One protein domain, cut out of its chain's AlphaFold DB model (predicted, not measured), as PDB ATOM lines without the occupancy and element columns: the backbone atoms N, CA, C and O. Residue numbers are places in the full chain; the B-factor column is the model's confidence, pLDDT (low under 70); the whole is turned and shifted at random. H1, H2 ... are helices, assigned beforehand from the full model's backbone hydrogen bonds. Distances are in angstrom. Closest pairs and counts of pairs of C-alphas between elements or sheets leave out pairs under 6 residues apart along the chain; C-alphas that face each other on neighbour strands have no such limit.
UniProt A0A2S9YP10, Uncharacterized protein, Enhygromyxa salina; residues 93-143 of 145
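This is residues 93 to 143 of the 145 residues of an uncharacterized protein of Enhygromyxa salina (UniProt A0A2S9YP10). Three short helices, H1, H2 and H3, make a small rounded cluster with their centres in a triangle: H1 packs on both H2 and H3, while H2 and H3 come close to each other without clear contact. A fourth, very short helix, H4, packs on H3 near Cys 122, after a long link, residues 129 to 139, that leads back from the end of H3. The printed part has 51 residues, with four named helices in the order H1, H2, H3, H4 and no named strand; the class is all helix. It is compact, with a radius of gyration of the C-alphas of 9.6 A and spans of 23 by 19 by 15 A.

Find C-alpha 93 at (37.689, -69.357, -32.943); from there H1, residues 93 to 102, runs 14.1 A. Next look for H2, residues 108 to 117, 13.9 A long, and H3, residues 120 to 128, 12.0 A long, which begins at C-alpha 120 at (36.149, -80.930, -39.981). H4, residues 140 to 143, is 5.0 A long and ends at C-alpha 143 at (30.493, -85.367, -34.924).

Start at H1, which touches H2; their closest C-alphas, those of Cys 96 and Cys 111, are 5.7 A apart. These two run opposite ways at a steep tilt of 68 degrees, only just short of about perpendicular. H1 also touches H3, closest at the C-alphas of Lys 98 and Val 127, 5.9 A, at a steep tilt of 56 degrees, the same way. H2 and H3 are close but not clearly touching, with the C-alphas of Tyr 115 and His 123 closest at 7.1 A. H3 touches H4, where the C-alphas of Cys 122 and Cys 143 are closest at 4.6 A. H4 is apart from H1 and H2. In H1, H2 and H3 every O i to N i+4 pair is within hydrogen-bond range; H4 is too short for such a pair.

The C-alphas farthest apart, those of Glu 109 and Ala 141, are 23.6 A from each other. The printed part has no cut; the links H1 to H2 and H2 to H3 are tight, and H3 to H4 is long. Look at residues 129 to 138 for pLDDT under 70; the mean of the printed part is 78.7.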
ATOM      1  N   ALA A  93      38.377 -70.565 -33.371       88.12
ATOM      2  CA  ALA A  93      37.689 -69.357 -32.943       88.12
ATOM      3  C   ALA A  93      36.234 -69.297 -33.438       88.12
ATOM      4  O   ALA A  93      35.340 -69.047 -32.633       88.12
ATOM      5  N   GLU A  94      35.987 -69.553 -34.724       87.50
ATOM      6  CA  GLU A  94      34.642 -69.540 -35.320       87.50
ATOM      7  C   GLU A  94      33.772 -70.677 -34.776       87.50
ATOM      8  O   GLU A  94      32.613 -70.467 -34.406       87.50
ATOM      9  N   PHE A  95      34.357 -71.869 -34.654       88.38
ATOM     10  CA  PHE A  95      33.719 -73.018 -34.030       88.38
ATOM     11  C   PHE A  95      33.319 -72.713 -32.585       88.38
ATOM     12  O   PHE A  95      32.171 -72.937 -32.202       88.38
ATOM     13  N   CYS A  96      34.229 -72.152 -31.785       89.44
ATOM     14  CA  CYS A  96      33.963 -71.862 -30.383       89.44
ATOM     15  C   CYS A  96      33.025 -70.684 -30.157       89.44
ATOM     16  O   CYS A  96      32.200 -70.735 -29.242       89.44
ATOM     17  N   GLU A  97      33.101 -69.643 -30.982       89.00
ATOM     18  CA  GLU A  97      32.136 -68.547 -30.956       89.00
ATOM     19  C   GLU A  97      30.723 -69.084 -31.194       89.00
ATOM     20  O   GLU A  97      29.790 -68.765 -30.448       89.00
ATOM     21  N   LYS A  98      30.567 -69.976 -32.180       86.88
ATOM     22  CA  LYS A  98      29.278 -70.605 -32.438       86.88
ATOM     23  C   LYS A  98      28.865 -71.549 -31.315       86.88
ATOM     24  O   LYS A  98      27.765 -71.403 -30.793       86.88
ATOM     25  N   LEU A  99      29.739 -72.462 -30.894       86.25
ATOM     26  CA  LEU A  99      29.444 -73.462 -29.868       86.25
ATOM     27  C   LEU A  99      29.014 -72.818 -28.545       86.25
ATOM     28  O   LEU A  99      28.016 -73.230 -27.964       86.25
ATOM     29  N   THR A 100      29.707 -71.768 -28.102       87.88
ATOM     30  CA  THR A 100      29.352 -71.034 -26.872       87.88
ATOM     31  C   THR A 100      28.102 -70.162 -27.027       87.88
ATOM     32  O   THR A 100      27.409 -69.899 -26.043       87.88
ATOM     33  N   THR A 101      27.766 -69.748 -28.254       86.62
ATOM     34  CA  THR A 101      26.465 -69.133 -28.564       86.62
ATOM     35  C   THR A 101      25.330 -70.154 -28.444       86.62
ATOM     36  O   THR A 101      24.248 -69.809 -27.969       86.62
ATOM     37  N   CYS A 102      25.568 -71.399 -28.863       80.50
ATOM     38  CA  CYS A 102      24.574 -72.471 -28.844       80.50
ATOM     39  C   CYS A 102      24.395 -73.089 -27.447       80.50
ATOM     40  O   CYS A 102      23.264 -73.338 -27.033       80.50
ATOM     41  N   ASP A 103      25.485 -73.292 -26.702       84.88
ATOM     42  CA  ASP A 103      25.462 -73.745 -25.312       84.88
ATOM     43  C   ASP A 103      26.313 -72.818 -24.422       84.88
ATOM     44  O   ASP A 103      27.539 -72.950 -24.366       84.88
ATOM     45  N   PRO A 104      25.682 -71.904 -23.660       83.25
ATOM     46  CA  PRO A 104      26.396 -70.978 -22.784       83.25
ATOM     47  C   PRO A 104      27.068 -71.663 -21.582       83.25
ATOM     48  O   PRO A 104      27.769 -70.995 -20.820       83.25
ATOM     49  N   ASN A 105      26.851 -72.969 -21.368       85.38
ATOM     50  CA  ASN A 105      27.553 -73.744 -20.342       85.38
ATOM     51  C   ASN A 105      28.913 -74.265 -20.828       85.38
ATOM     52  O   ASN A 105      29.742 -74.657 -20.002       85.38
ATOM     53  N   VAL A 106      29.161 -74.259 -22.141       86.62
ATOM     54  CA  VAL A 106      30.465 -74.603 -22.708       86.62
ATOM     55  C   VAL A 106      31.439 -73.463 -22.415       86.62
ATOM     56  O   VAL A 106      31.216 -72.308 -22.770       86.62
ATOM     57  N   THR A 107      32.550 -73.781 -21.754       90.62
ATOM     58  CA  THR A 107      33.662 -72.839 -21.587       90.62
ATOM     59  C   THR A 107      34.570 -72.884 -22.816       90.62
ATOM     60  O   THR A 107      34.617 -73.896 -23.511       90.62
ATOM     61  N   MET A 108      35.361 -71.833 -23.059       86.44
ATOM     62  CA  MET A 108      36.357 -71.860 -24.147       86.44
ATOM     63  C   MET A 108      37.340 -73.030 -24.027       86.44
ATOM     64  O   MET A 108      37.744 -73.597 -25.033       86.44
ATOM     65  N   GLU A 109      37.692 -73.429 -22.803       89.12
ATOM     66  CA  GLU A 109      38.572 -74.577 -22.562       89.12
ATOM     67  C   GLU A 109      37.902 -75.904 -22.952       89.12
ATOM     68  O   GLU A 109      38.533 -76.772 -23.552       89.12
ATOM     69  N   LEU A 110      36.603 -76.048 -22.665       87.69
ATOM     70  CA  LEU A 110      35.824 -77.207 -23.091       87.69
ATOM     71  C   LEU A 110      35.651 -77.218 -24.616       87.69
ATOM     72  O   LEU A 110      35.766 -78.271 -25.234       87.69
ATOM     73  N   CYS A 111      35.445 -76.049 -25.224       89.75
ATOM     74  CA  CYS A 111      35.343 -75.920 -26.669       89.75
ATOM     75  C   CYS A 111      36.626 -76.340 -27.396       89.75
ATOM     76  O   CYS A 111      36.549 -77.130 -28.332       89.75
ATOM     77  N   ALA A 112      37.794 -75.879 -26.943       88.06
ATOM     78  CA  ALA A 112      39.071 -76.280 -27.532       88.06
ATOM     79  C   ALA A 112      39.248 -77.811 -27.500       88.06
ATOM     80  O   ALA A 112      39.731 -78.413 -28.458       88.06
ATOM     81  N   MET A 113      38.789 -78.468 -26.425       86.25
ATOM     82  CA  MET A 113      38.775 -79.934 -26.350       86.25
ATOM     83  C   MET A 113      37.807 -80.576 -27.353       86.25
ATOM     84  O   MET A 113      38.154 -81.606 -27.926       86.25
ATOM     85  N   PHE A 114      36.630 -79.985 -27.588       85.06
ATOM     86  CA  PHE A 114      35.708 -80.447 -28.629       85.06
ATOM     87  C   PHE A 114      36.312 -80.285 -30.022       85.06
ATOM     88  O   PHE A 114      36.366 -81.262 -30.755       85.06
ATOM     89  N   TYR A 115      36.849 -79.108 -30.339       84.88
ATOM     90  CA  TYR A 115      37.452 -78.806 -31.636       84.88
ATOM     91  C   TYR A 115      38.594 -79.765 -31.996       84.88
ATOM     92  O   TYR A 115      38.684 -80.267 -33.109       84.88
ATOM     93  N   VAL A 116      39.467 -80.087 -31.039       84.69
ATOM     94  CA  VAL A 116      40.541 -81.072 -31.262       84.69
ATOM     95  C   VAL A 116      40.000 -82.510 -31.311       84.69
ATOM     96  O   VAL A 116      40.612 -83.386 -31.921       84.69
ATOM     97  N   GLY A 117      38.879 -82.774 -30.637       81.31
ATOM     98  CA  GLY A 117      38.256 -84.093 -30.539       81.31
ATOM     99  C   GLY A 117      37.351 -84.466 -31.715       81.31
ATOM    100  O   GLY A 117      37.022 -85.645 -31.855       81.31
ATOM    101  N   THR A 118      36.952 -83.504 -32.546       82.56
ATOM    102  CA  THR A 118      36.034 -83.708 -33.671       82.56
ATOM    103  C   THR A 118      36.712 -83.524 -35.027       82.56
ATOM    104  O   THR A 118      37.866 -83.116 -35.131       82.56
ATOM    105  N   ASN A 119      36.014 -83.926 -36.090       80.38
ATOM    106  CA  ASN A 119      36.498 -83.775 -37.459       80.38
ATOM    107  C   ASN A 119      35.964 -82.482 -38.094       80.38
ATOM    108  O   ASN A 119      35.024 -81.857 -37.609       80.38
ATOM    109  N   GLU A 120      36.526 -82.129 -39.241       81.31
ATOM    110  CA  GLU A 120      36.149 -80.930 -39.981       81.31
ATOM    111  C   GLU A 120      34.663 -80.887 -40.380       81.31
ATOM    112  O   GLU A 120      34.032 -79.838 -40.300       81.31
ATOM    113  N   ALA A 121      34.063 -82.030 -40.727       79.31
ATOM    114  CA  ALA A 121      32.641 -82.097 -41.058       79.31
ATOM    115  C   ALA A 121      31.753 -81.728 -39.857       79.31
ATOM    116  O   ALA A 121      30.726 -81.071 -40.028       79.31
ATOM    117  N   CYS A 122      32.162 -82.096 -38.640       80.56
ATOM    118  CA  CYS A 122      31.520 -81.647 -37.407       80.56
ATOM    119  C   CYS A 122      31.684 -80.138 -37.208       80.56
ATOM    120  O   CYS A 122      30.714 -79.460 -36.871       80.56
ATOM    121  N   HIS A 123      32.881 -79.598 -37.456       85.00
ATOM    122  CA  HIS A 123      33.140 -78.169 -37.283       85.00
ATOM    123  C   HIS A 123      32.245 -77.339 -38.204       85.00
ATOM    124  O   HIS A 123      31.542 -76.437 -37.744       85.00
ATOM    125  N   THR A 124      32.196 -77.712 -39.482       83.31
ATOM    126  CA  THR A 124      31.327 -77.092 -40.483       83.31
ATOM    127  C   THR A 124      29.854 -77.241 -40.114       83.31
ATOM    128  O   THR A 124      29.115 -76.264 -40.173       83.31
ATOM    129  N   CYS A 125      29.422 -78.418 -39.640       81.69
ATOM    130  CA  CYS A 125      28.040 -78.627 -39.199       81.69
ATOM    131  C   CYS A 125      27.632 -77.669 -38.071       81.69
ATOM    132  O   CYS A 125      26.551 -77.082 -38.126       81.69
ATOM    133  N   ILE A 126      28.497 -77.463 -37.072       82.12
ATOM    134  CA  ILE A 126      28.200 -76.577 -35.940       82.12
ATOM    135  C   ILE A 126      28.116 -75.112 -36.383       82.12
ATOM    136  O   ILE A 126      27.188 -74.404 -35.978       82.12
ATOM    137  N   VAL A 127      29.038 -74.661 -37.240       82.94
ATOM    138  CA  VAL A 127      29.056 -73.276 -37.739       82.94
ATOM    139  C   VAL A 127      27.883 -72.985 -38.677       82.94
ATOM    140  O   VAL A 127      27.140 -72.023 -38.437       82.94
ATOM    141  N   ASP A 128      27.650 -73.844 -39.671       79.31
ATOM    142  CA  ASP A 128      26.625 -73.652 -40.706       79.31
ATOM    143  C   ASP A 128      25.213 -73.989 -40.223       79.31
ATOM    144  O   ASP A 128      24.239 -73.344 -40.620       79.31
ATOM    145  N   GLY A 129      25.083 -74.970 -39.325       66.38
ATOM    146  CA  GLY A 129      23.801 -75.472 -38.825       66.38
ATOM    147  C   GLY A 129      23.002 -74.450 -38.020       66.38
ATOM    148  O   GLY A 129      21.857 -74.706 -37.666       66.38
ATOM    149  N   ASN A 130      23.570 -73.274 -37.743       60.41
ATOM    150  CA  ASN A 130      22.931 -72.212 -36.979       60.41
ATOM    151  C   ASN A 130      22.479 -72.684 -35.584       60.41
ATOM    152  O   ASN A 130      21.362 -72.392 -35.160       60.41
ATOM    153  N   CYS A 131      23.366 -73.407 -34.890       61.78
ATOM    154  CA  CYS A 131      23.037 -74.184 -33.693       61.78
ATOM    155  C   CYS A 131      22.081 -75.341 -33.965       61.78
ATOM    156  O   CYS A 131      21.258 -75.607 -33.095       61.78
ATOM    157  N   GLY A 132      22.168 -75.990 -35.138       48.97
ATOM    158  CA  GLY A 132      21.524 -77.279 -35.402       48.97
ATOM    159  C   GLY A 132      21.689 -78.106 -34.143       48.97
ATOM    160  O   GLY A 132      22.817 -78.303 -33.691       48.97
ATOM    161  N   ASP A 133      20.560 -78.313 -33.476       51.12
ATOM    162  CA  ASP A 133      20.473 -78.363 -32.026       51.12
ATOM    163  C   ASP A 133      21.485 -79.411 -31.552       51.12
ATOM    164  O   ASP A 133      21.343 -80.609 -31.793       51.12
ATOM    165  N   ILE A 134      22.536 -78.978 -30.854       53.81
ATOM    166  CA  ILE A 134      23.417 -79.902 -30.124       53.81
ATOM    167  C   ILE A 134      22.575 -80.810 -29.200       53.81
ATOM    168  O   ILE A 134      23.033 -81.863 -28.770       53.81
ATOM    169  N   ASN A 135      21.313 -80.431 -28.943       53.44
ATOM    170  CA  ASN A 135      20.314 -81.216 -28.236       53.44
ATOM    171  C   ASN A 135      19.307 -81.998 -29.123       53.44
ATOM    172  O   ASN A 135      18.576 -82.815 -28.563       53.44
ATOM    173  N   ASP A 136      19.219 -81.781 -30.445       62.72
ATOM    174  CA  ASP A 136      18.350 -82.533 -31.388       62.72
ATOM    175  C   ASP A 136      19.101 -83.579 -32.218       62.72
ATOM    176  O   ASP A 136      18.462 -84.430 -32.845       62.72
ATOM    177  N   GLY A 137      20.433 -83.537 -32.188       64.81
ATOM    178  CA  GLY A 137      21.307 -84.520 -32.814       64.81
ATOM    179  C   GLY A 137      21.539 -84.318 -34.310       64.81
ATOM    180  O   GLY A 137      22.057 -85.204 -34.992       64.81
ATOM    181  N   SER A 138      21.187 -83.155 -34.859       69.19
ATOM    182  CA  SER A 138      21.406 -82.831 -36.277       69.19
ATOM    183  C   SER A 138      22.879 -82.872 -36.701       69.19
ATOM    184  O   SER A 138      23.162 -83.204 -37.855       69.19
ATOM    185  N   CYS A 139      23.813 -82.628 -35.776       73.38
ATOM    186  CA  CYS A 139      25.249 -82.788 -36.012       73.38
ATOM    187  C   CYS A 139      25.846 -84.094 -35.452       73.38
ATOM    188  O   CYS A 139      27.029 -84.337 -35.682       73.38
ATOM    189  N   ASP A 140      25.074 -84.978 -34.808       73.88
ATOM    190  CA  ASP A 140      25.601 -86.211 -34.187       73.88
ATOM    191  C   ASP A 140      26.278 -87.123 -35.211       73.88
ATOM    192  O   ASP A 140      27.377 -87.628 -34.991       73.88
ATOM    193  N   ALA A 141      25.672 -87.262 -36.394       70.25
ATOM    194  CA  ALA A 141      26.236 -88.060 -37.480       70.25
ATOM    195  C   ALA A 141      27.556 -87.484 -38.024       70.25
ATOM    196  O   ALA A 141      28.426 -88.244 -38.446       70.25
ATOM    197  N   ALA A 142      27.713 -86.156 -38.013       71.44
ATOM    198  CA  ALA A 142      28.936 -85.484 -38.452       71.44
ATOM    199  C   ALA A 142      30.028 -85.524 -37.366       71.44
ATOM    200  O   ALA A 142      31.207 -85.710 -37.670       71.44
ATOM    201  N   CYS A 143      29.624 -85.399 -36.100       70.12
ATOM    202  CA  CYS A 143      30.493 -85.367 -34.924       70.12
ATOM    203  C   CYS A 143      30.822 -86.750 -34.344       70.12
ATOM    204  O   CYS A 143      31.728 -86.858 -33.521       70.12
TER     205      CYS A 143